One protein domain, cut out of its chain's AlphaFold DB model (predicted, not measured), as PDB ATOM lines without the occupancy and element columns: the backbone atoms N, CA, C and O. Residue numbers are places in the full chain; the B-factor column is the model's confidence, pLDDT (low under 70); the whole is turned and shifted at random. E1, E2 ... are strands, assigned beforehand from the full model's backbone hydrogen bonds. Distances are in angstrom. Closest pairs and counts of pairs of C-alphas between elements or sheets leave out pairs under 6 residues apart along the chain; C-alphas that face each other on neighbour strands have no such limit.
ATOM      1  N   LEU A  47       3.341 -46.338 -12.791       73.50
ATOM      2  CA  LEU A  47       1.949 -46.026 -12.467       73.50
ATOM      3  C   LEU A  47       1.326 -45.196 -13.596       73.50
ATOM      4  O   LEU A  47       1.949 -44.257 -14.081       73.50
ATOM      5  N   LEU A  48       0.078 -45.500 -13.985       71.50
ATOM      6  CA  LEU A  48      -0.686 -44.680 -14.947       71.50
ATOM      7  C   LEU A  48      -0.882 -43.246 -14.449       71.50
ATOM      8  O   LEU A  48      -0.922 -42.289 -15.217       71.50
ATOM      9  N   TRP A  49      -1.048 -43.121 -13.139       68.88
ATOM     10  CA  TRP A  49      -1.145 -41.868 -12.429       68.88
ATOM     11  C   TRP A  49      -0.587 -42.110 -11.031       68.88
ATOM     12  O   TRP A  49      -0.956 -43.114 -10.409       68.88
ATOM     13  N   PRO A  50       0.230 -41.197 -10.498       69.06
ATOM     14  CA  PRO A  50       0.663 -39.921 -11.080       69.06
ATOM     15  C   PRO A  50       1.961 -40.037 -11.862       69.06
ATOM     16  O   PRO A  50       2.861 -40.766 -11.460       69.06
ATOM     17  N   ALA A  51       2.071 -39.249 -12.930       67.38
ATOM     18  CA  ALA A  51       3.302 -39.156 -13.706       67.38
ATOM     19  C   ALA A  51       4.374 -38.302 -13.006       67.38
ATOM     20  O   ALA A  51       5.553 -38.634 -13.098       67.38
ATOM     21  N   ASP A  52       3.959 -37.260 -12.266       74.50
ATOM     22  CA  ASP A  52       4.876 -36.302 -11.647       74.50
ATOM     23  C   ASP A  52       4.773 -36.327 -10.119       74.50
ATOM     24  O   ASP A  52       3.763 -35.926  -9.518       74.50
ATOM     25  N   LEU A  53       5.863 -36.768  -9.489       79.31
ATOM     26  CA  LEU A  53       6.135 -36.502  -8.084       79.31
ATOM     27  C   LEU A  53       6.409 -35.006  -7.927       79.31
ATOM     28  O   LEU A  53       7.410 -34.494  -8.422       79.31
ATOM     29  N   LEU A  54       5.495 -34.303  -7.263       82.31
ATOM     30  CA  LEU A  54       5.612 -32.865  -7.049       82.31
ATOM     31  C   LEU A  54       6.486 -32.560  -5.832       82.31
ATOM     32  O   LEU A  54       7.267 -31.612  -5.854       82.31
ATOM     33  N   LEU A  55       6.303 -33.328  -4.757       83.56
ATOM     34  CA  LEU A  55       6.995 -33.132  -3.491       83.56
ATOM     35  C   LEU A  55       7.017 -34.437  -2.694       83.56
ATOM     36  O   LEU A  55       5.975 -35.077  -2.541       83.56
ATOM     37  N   THR A  56       8.175 -34.763  -2.127       83.44
ATOM     38  CA  THR A  56       8.321 -35.765  -1.066       83.44
ATOM     39  C   THR A  56       8.632 -35.052   0.241       83.44
ATOM     40  O   THR A  56       9.506 -34.188   0.285       83.44
ATOM     41  N   VAL A  57       7.911 -35.413   1.300       84.50
ATOM     42  CA  VAL A  57       8.204 -35.003   2.677       84.50
ATOM     43  C   VAL A  57       8.528 -36.262   3.468       84.50
ATOM     44  O   VAL A  57       7.650 -37.093   3.692       84.50
ATOM     45  N   ASP A  58       9.781 -36.413   3.877       82.69
ATOM     46  CA  ASP A  58      10.240 -37.538   4.694       82.69
ATOM     47  C   ASP A  58      10.191 -37.158   6.190       82.69
ATOM     48  O   ASP A  58      10.332 -35.995   6.576       82.69
ATOM     49  N   SER A  59       9.969 -38.145   7.055       82.44
ATOM     50  CA  SER A  59      10.108 -38.010   8.513       82.44
ATOM     51  C   SER A  59      11.571 -37.902   8.978       82.44
ATOM     52  O   SER A  59      11.837 -37.706  10.168       82.44
ATOM     53  N   SER A  60      12.519 -38.115   8.068       77.88
ATOM     54  CA  SER A  60      13.961 -37.979   8.276       77.88
ATOM     55  C   SER A  60      14.522 -36.982   7.274       77.88
ATOM     56  O   SER A  60      14.058 -36.924   6.142       77.88
ATOM     57  N   GLU A  61      15.540 -36.222   7.662       75.81
ATOM     58  CA  GLU A  61      16.220 -35.354   6.699       75.81
ATOM     59  C   GLU A  61      17.106 -36.199   5.790       75.81
ATOM     60  O   GLU A  61      16.982 -36.166   4.575       75.81
ATOM     61  N   TRP A  62      17.942 -37.038   6.398       72.81
ATOM     62  CA  TRP A  62      18.851 -37.935   5.700       72.81
ATOM     63  C   TRP A  62      19.322 -39.047   6.633       72.81
ATOM     64  O   TRP A  62      19.372 -38.880   7.856       72.81
ATOM     65  N   ASP A  63      19.699 -40.186   6.061       66.56
ATOM     66  CA  ASP A  63      20.344 -41.298   6.776       66.56
ATOM     67  C   ASP A  63      21.805 -41.519   6.337       66.56
ATOM     68  O   ASP A  63      22.486 -42.404   6.855       66.56
ATOM     69  N   GLY A  64      22.261 -40.722   5.359       56.62
ATOM     70  CA  GLY A  64      23.575 -40.733   4.720       56.62
ATOM     71  C   GLY A  64      24.025 -42.061   4.074       56.62
ATOM     72  O   GLY A  64      25.081 -42.110   3.442       56.62
ATOM     73  N   GLY A  65      23.196 -43.108   4.126       54.88
ATOM     74  CA  GLY A  65      23.396 -44.382   3.429       54.88
ATOM     75  C   GLY A  65      22.517 -44.560   2.187       54.88
ATOM     76  O   GLY A  65      22.913 -45.264   1.260       54.88
ATOM     77  N   SER A  66      21.346 -43.917   2.142       61.31
ATOM     78  CA  SER A  66      20.365 -44.043   1.050       61.31
ATOM     79  C   SER A  66      20.529 -43.007  -0.066       61.31
ATOM     80  O   SER A  66      19.953 -43.174  -1.139       61.31
ATOM     81  N   GLY A  67      21.310 -41.943   0.162       53.69
ATOM     82  CA  GLY A  67      21.368 -40.795  -0.749       53.69
ATOM     83  C   GLY A  67      20.116 -39.907  -0.698       53.69
ATOM     84  O   GLY A  67      19.814 -39.234  -1.681       53.69
ATOM     85  N   SER A  68      19.393 -39.914   0.428       62.41
ATOM     86  CA  SER A  68      18.328 -38.947   0.740       62.41
ATOM     87  C   SER A  68      18.835 -37.497   0.679       62.41
ATOM     88  O   SER A  68      20.040 -37.231   0.734       62.41
ATOM     89  N   TRP A  69      17.898 -36.561   0.499       66.06
ATOM     90  CA  TRP A  69      18.177 -35.128   0.380       66.06
ATOM     91  C   TRP A  69      18.946 -34.615   1.605       66.06
ATOM     92  O   TRP A  69      18.750 -35.092   2.709       66.06
ATOM     93  N   LYS A  70      19.842 -33.644   1.429       70.62
ATOM     94  CA  LYS A  70      20.589 -33.029   2.534       70.62
ATOM     95  C   LYS A  70      20.345 -31.521   2.518       70.62
ATOM     96  O   LYS A  70      20.386 -30.958   1.419       70.62
ATOM     97  N   PRO A  71      20.114 -30.860   3.670       71.12
ATOM     98  CA  PRO A  71      20.027 -29.404   3.719       71.12
ATOM     99  C   PRO A  71      21.258 -28.758   3.073       71.12
ATOM    100  O   PRO A  71      22.397 -29.150   3.349       71.12
ATOM    101  N   GLN A  72      21.036 -27.773   2.199       72.81
ATOM    102  CA  GLN A  72      22.124 -27.075   1.506       72.81
ATOM    103  C   GLN A  72      22.981 -26.261   2.488       72.81
ATOM    104  O   GLN A  72      24.158 -26.022   2.233       72.81
ATOM    105  N   GLU A  73      22.391 -25.853   3.607       78.06
ATOM    106  CA  GLU A  73      23.000 -25.107   4.703       78.06
ATOM    107  C   GLU A  73      23.995 -25.952   5.513       78.06
ATOM    108  O   GLU A  73      24.856 -25.398   6.194       78.06
ATOM    109  N   GLU A  74      23.919 -27.285   5.415       75.31
ATOM    110  CA  GLU A  74      24.704 -28.217   6.233       75.31
ATOM    111  C   GLU A  74      25.605 -29.169   5.414       75.31
ATOM    112  O   GLU A  74      25.697 -30.365   5.722       75.31
ATOM    113  N   PRO A  75      26.330 -28.702   4.379       72.88
ATOM    114  CA  PRO A  75      26.994 -29.577   3.409       72.88
ATOM    115  C   PRO A  75      28.093 -30.454   4.029       72.88
ATOM    116  O   PRO A  75      28.319 -31.567   3.551       72.88
ATOM    117  N   ASP A  76      28.695 -30.032   5.144       78.81
ATOM    118  CA  ASP A  76      29.885 -30.663   5.734       78.81
ATOM    119  C   ASP A  76      29.589 -31.746   6.784       78.81
ATOM    120  O   ASP A  76      30.505 -32.382   7.311       78.81
ATOM    121  N   LEU A  77      28.315 -31.996   7.114       73.38
ATOM    122  CA  LEU A  77      27.996 -33.068   8.060       73.38
ATOM    123  C   LEU A  77      28.364 -34.467   7.506       73.38
ATOM    124  O   LEU A  77      28.208 -34.707   6.303       73.38
ATOM    125  N   PRO A  78      28.797 -35.426   8.350       69.88
ATOM    126  CA  PRO A  78      29.196 -36.759   7.892       69.88
ATOM    127  C   PRO A  78      28.007 -37.636   7.477       69.88
ATOM    128  O   PRO A  78      27.047 -37.745   8.236       69.88
ATOM    129  N   LEU A  79      28.136 -38.349   6.350       66.75
ATOM    130  CA  LEU A  79      27.143 -39.268   5.748       66.75
ATOM    131  C   LEU A  79      26.733 -40.486   6.610       66.75
ATOM    132  O   LEU A  79      26.133 -41.424   6.117       66.75
ATOM    133  N   PHE A  80      27.083 -40.554   7.886       58.56
ATOM    134  CA  PHE A  80      26.694 -41.667   8.765       58.56
ATOM    135  C   PHE A  80      25.914 -41.192   9.990       58.56
ATOM    136  O   PHE A  80      25.625 -41.978  10.892       58.56
ATOM    137  N   ARG A  81      25.589 -39.896  10.058       62.25
ATOM    138  CA  ARG A  81      24.665 -39.369  11.058       62.25
ATOM    139  C   ARG A  81      23.283 -39.266  10.430       62.25
ATOM    140  O   ARG A  81      23.100 -38.485   9.507       62.25
ATOM    141  N   SER A  82      22.313 -40.016  10.959       61.38
ATOM    142  CA  SER A  82      20.909 -39.720  10.681       61.38
ATOM    143  C   SER A  82      20.575 -38.373  11.314       61.38
ATOM    144  O   SER A  82      20.656 -38.264  12.544       61.38
ATOM    145  N   ALA A  83      20.214 -37.363  10.524       65.62
ATOM    146  CA  ALA A  83      19.636 -36.150  11.094       65.62
ATOM    147  C   ALA A  83      18.112 -36.247  11.101       65.62
ATOM    148  O   ALA A  83      17.465 -36.630  10.122       65.62
ATOM    149  N   ARG A  84      17.555 -35.945  12.269       66.50
ATOM    150  CA  ARG A  84      16.140 -35.662  12.466       66.50
ATOM    151  C   ARG A  84      16.106 -34.408  13.334       66.50
ATOM    152  O   ARG A  84      16.584 -34.475  14.470       66.50
ATOM    153  N   PRO A  85      15.588 -33.296  12.804       64.44
ATOM    154  CA  PRO A  85      14.147 -33.242  12.605       64.44
ATOM    155  C   PRO A  85      13.724 -32.504  11.324       64.44
ATOM    156  O   PRO A  85      13.854 -31.294  11.237       64.44
ATOM    157  N   THR A  86      12.985 -33.177  10.437       66.31
ATOM    158  CA  THR A  86      12.111 -32.480   9.468       66.31
ATOM    159  C   THR A  86      10.961 -31.718  10.137       66.31
ATOM    160  O   THR A  86      10.109 -31.157   9.456       66.31
ATOM    161  N   GLU A  87      10.897 -31.757  11.475       77.06
ATOM    162  CA  GLU A  87       9.830 -31.239  12.340       77.06
ATOM    163  C   GLU A  87       8.429 -31.770  11.983       77.06
ATOM    164  O   GLU A  87       7.411 -31.311  12.499       77.06
ATOM    165  N   VAL A  88       8.377 -32.805  11.141       80.56
ATOM    166  CA  VAL A  88       7.171 -33.440  10.625       80.56
ATOM    167  C   VAL A  88       7.353 -34.949  10.709       80.56
ATOM    168  O   VAL A  88       8.271 -35.514  10.125       80.56
ATOM    169  N   THR A  89       6.445 -35.619  11.415       86.00
ATOM    170  CA  THR A  89       6.363 -37.085  11.412       86.00
ATOM    171  C   THR A  89       5.249 -37.514  10.471       86.00
ATOM    172  O   THR A  89       4.074 -37.246  10.730       86.00
ATOM    173  N   VAL A  90       5.600 -38.219   9.399       83.50
ATOM    174  CA  VAL A  90       4.636 -38.808   8.473       83.50
ATOM    175  C   VAL A  90       4.342 -40.249   8.891       83.50
ATOM    176  O   VAL A  90       5.220 -41.110   8.907       83.50
ATOM    177  N   GLY A  91       3.085 -40.541   9.231       84.62
ATOM    178  CA  GLY A  91       2.641 -41.902   9.548       84.62
ATOM    179  C   GLY A  91       3.472 -42.571  10.651       84.62
ATOM    180  O   GLY A  91       3.588 -42.053  11.760       84.62
ATOM    181  N   ARG A  92       4.042 -43.747  10.352       85.06
ATOM    182  CA  ARG A  92       4.934 -44.505  11.252       85.06
ATOM    183  C   ARG A  92       6.413 -44.252  10.927       85.06
ATOM    184  O   ARG A  92       7.168 -45.211  10.787       85.06
ATOM    185  N   SER A  93       6.803 -42.980  10.833       83.69
ATOM    186  CA  SER A  93       8.144 -42.539  10.404       83.69
ATOM    187  C   SER A  93       8.453 -42.829   8.933       83.69
ATOM    188  O   SER A  93       9.580 -43.192   8.606       83.69
ATOM    189  N   GLY A  94       7.433 -42.713   8.088       80.31
ATOM    190  CA  GLY A  94       7.506 -42.929   6.650       80.31
ATOM    191  C   GLY A  94       7.659 -41.633   5.860       80.31
ATOM    192  O   GLY A  94       8.129 -40.619   6.387       80.31
ATOM    193  N   GLU A  95       7.195 -41.656   4.615       84.31
ATOM    194  CA  GLU A  95       7.252 -40.525   3.682       84.31
ATOM    195  C   GLU A  95       5.862 -40.168   3.132       84.31
ATOM    196  O   GLU A  95       4.993 -41.025   2.958       84.31
ATOM    197  N   LEU A  96       5.635 -38.876   2.880       85.50
ATOM    198  CA  LEU A  96       4.457 -38.343   2.200       85.50
ATOM    199  C   LEU A  96       4.865 -37.955   0.786       85.50
ATOM    200  O   LEU A  96       5.653 -37.029   0.600       85.50
ATOM    201  N   ASN A  97       4.255 -38.598  -0.201       84.56
ATOM    202  CA  ASN A  97       4.439 -38.247  -1.600       84.56
ATOM    203  C   ASN A  97       3.203 -37.492  -2.095       84.56
ATOM    204  O   ASN A  97       2.079 -37.994  -2.013       84.56
ATOM    205  N   VAL A  98       3.406 -36.269  -2.585       85.31
ATOM    206  CA  VAL A  98       2.374 -35.424  -3.197       85.31
ATOM    207  C   VAL A  98       2.588 -35.401  -4.692       85.31
ATOM    208  O   VAL A  98       3.699 -35.214  -5.188       85.31
ATOM    209  N   PHE A  99       1.490 -35.528  -5.421       84.19
ATOM    210  CA  PHE A  99       1.548 -35.736  -6.847       84.19
ATOM    211  C   PHE A  99       0.600 -34.823  -7.614       84.19
ATOM    212  O   PHE A  99      -0.520 -34.524  -7.171       84.19
ATOM    213  N   ALA A 100       1.051 -34.413  -8.799       84.31
ATOM    214  CA  ALA A 100       0.322 -33.530  -9.696       84.31
ATOM    215  C   ALA A 100      -0.080 -34.245 -10.992       84.31
ATOM    216  O   ALA A 100       0.531 -35.222 -11.419       84.31
ATOM    217  N   CYS A 101      -1.147 -33.752 -11.622       81.69
ATOM    218  CA  CYS A 101      -1.512 -34.171 -12.970       81.69
ATOM    219  C   CYS A 101      -0.706 -33.336 -13.981       81.69
ATOM    220  O   CYS A 101      -0.899 -32.115 -13.987       81.69
ATOM    221  N   PRO A 102       0.123 -33.951 -14.848       75.62
ATOM    222  CA  PRO A 102       0.925 -33.214 -15.832       75.62
ATOM    223  C   PRO A 102       0.055 -32.463 -16.846       75.62
ATOM    224  O   PRO A 102       0.357 -31.341 -17.236       75.62
ATOM    225  N   GLU A 103      -1.064 -33.064 -17.258       82.06
ATOM    226  CA  GLU A 103      -1.923 -32.512 -18.311       82.06
ATOM    227  C   GLU A 103      -2.819 -31.368 -17.819       82.06
ATOM    228  O   GLU A 103      -3.240 -30.521 -18.608       82.06
ATOM    229  N   ARG A 104      -3.166 -31.348 -16.523       83.62
ATOM    230  CA  ARG A 104      -4.099 -30.369 -15.942       83.62
ATOM    231  C   ARG A 104      -3.698 -29.986 -14.511       83.62
ATOM    232  O   ARG A 104      -4.211 -30.572 -13.555       83.62
ATOM    233  N   PRO A 105      -2.881 -28.930 -14.340       81.81
ATOM    234  CA  PRO A 105      -2.392 -28.486 -13.028       81.81
ATOM    235  C   PRO A 105      -3.485 -28.073 -12.024       81.81
ATOM    236  O   PRO A 105      -3.244 -28.052 -10.819       81.81
ATOM    237  N   GLY A 106      -4.689 -27.743 -12.508       83.50
ATOM    238  CA  GLY A 106      -5.842 -27.382 -11.674       83.50
ATOM    239  C   GLY A 106      -6.601 -28.571 -11.071       83.50
ATOM    240  O   GLY A 106      -7.503 -28.362 -10.262       83.50
ATOM    241  N   HIS A 107      -6.279 -29.812 -11.451       83.94
ATOM    242  CA  HIS A 107      -6.898 -30.992 -10.851       83.94
ATOM    243  C   HIS A 107      -6.507 -31.154  -9.370       83.94
ATOM    244  O   HIS A 107      -5.391 -30.790  -8.983       83.94
ATOM    245  N   PRO A 108      -7.387 -31.735  -8.525       86.12
ATOM    246  CA  PRO A 108      -7.037 -32.057  -7.148       86.12
ATOM    247  C   PRO A 108      -5.774 -32.918  -7.087       86.12
ATOM    248  O   PRO A 108      -5.690 -33.963  -7.736       86.12
ATOM    249  N   ARG A 109      -4.804 -32.478  -6.281       84.38
ATOM    250  CA  ARG A 109      -3.582 -33.239  -6.012       84.38
ATOM    251  C   ARG A 109      -3.959 -34.514  -5.267       84.38
ATOM    252  O   ARG A 109      -4.861 -34.495  -4.424       84.38
ATOM    253  N   ARG A 110      -3.273 -35.613  -5.563       86.19
ATOM    254  CA  ARG A 110      -3.359 -36.822  -4.734       86.19
ATOM    255  C   ARG A 110      -2.073 -36.979  -3.950       86.19
ATOM    256  O   ARG A 110      -1.058 -36.363  -4.264       86.19
ATOM    257  N   TRP A 111      -2.154 -37.808  -2.929       86.25
ATOM    258  CA  TRP A 111      -1.057 -38.074  -2.028       86.25
ATOM    259  C   TRP A 111      -1.120 -39.524  -1.556       86.25
ATOM    260  O   TRP A 111      -2.204 -40.114  -1.508       86.25
ATOM    261  N   CYS A 112       0.033 -40.094  -1.223       83.69
ATOM    262  CA  CYS A 112       0.138 -41.358  -0.503       83.69
ATOM    263  C   CYS A 112       1.129 -41.224   0.657       83.69
ATOM    264  O   CYS A 112       1.986 -40.343   0.653       83.69
ATOM    265  N   VAL A 113       0.972 -42.096   1.651       84.38
ATOM    266  CA  VAL A 113       1.928 -42.276   2.746       84.38
ATOM    267  C   VAL A 113       2.517 -43.676   2.609       84.38
ATOM    268  O   VAL A 113       1.744 -44.625   2.438       84.38
ATOM    269  N   GLN A 114       3.844 -43.791   2.654       75.00
ATOM    270  CA  GLN A 114       4.591 -45.052   2.536       75.00
ATOM    271  C   GLN A 114       5.380 -45.352   3.805       75.00
ATOM    272  O   GLN A 114       5.902 -44.390   4.407       75.00
TER     273      GLN A 114
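Overview. This is residues 47 to 114 of the 114 residues of an uncharacterized protein of Streptomyces sp. SID8356 (UniProt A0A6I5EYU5). This model has little regular structure: a small three-stranded sheet makes one end, and a wide loop within residues 59 to 94 reaches away from it to make the other. The 68 printed residues hold E1, E2 and E3 in that order, with no named helix; the class is all strand, with 17 residues in named elements. The whole is loose, radius of gyration of the C-alphas 14.4 A, and elongated, spanning 41 by 24 by 20 A.

Along the chain. Find C-alpha 52 at (4.876, -36.302, -11.647); E1 runs from there to residue 58, 17.2 A. E2 holds residues 95 to 100, 16.6 A. E3, residues 110 to 113, 10.7 A, ends at (1.928, -42.276, 2.746).

Arrangement. The sheet is a meander, E1 E2 E3, each strand the antiparallel neighbour of the one before. In hairpin E1 and E2, at 159 degrees, look at N 57 and O 96, 2.9 A, within hydrogen-bond range. In hairpin E2 and E3, at 166 degrees, find N 99 and O 110, 2.9 A.

Size, cuts and confidence. The C-alphas farthest apart, Pro 78 and Arg 104, are 41.4 A apart. The link E1 to E2 is long, 36 residues. The printed part has no cut; pLDDT is under 70 at residues 49 to 51, 63 to 69 and 78 to 86.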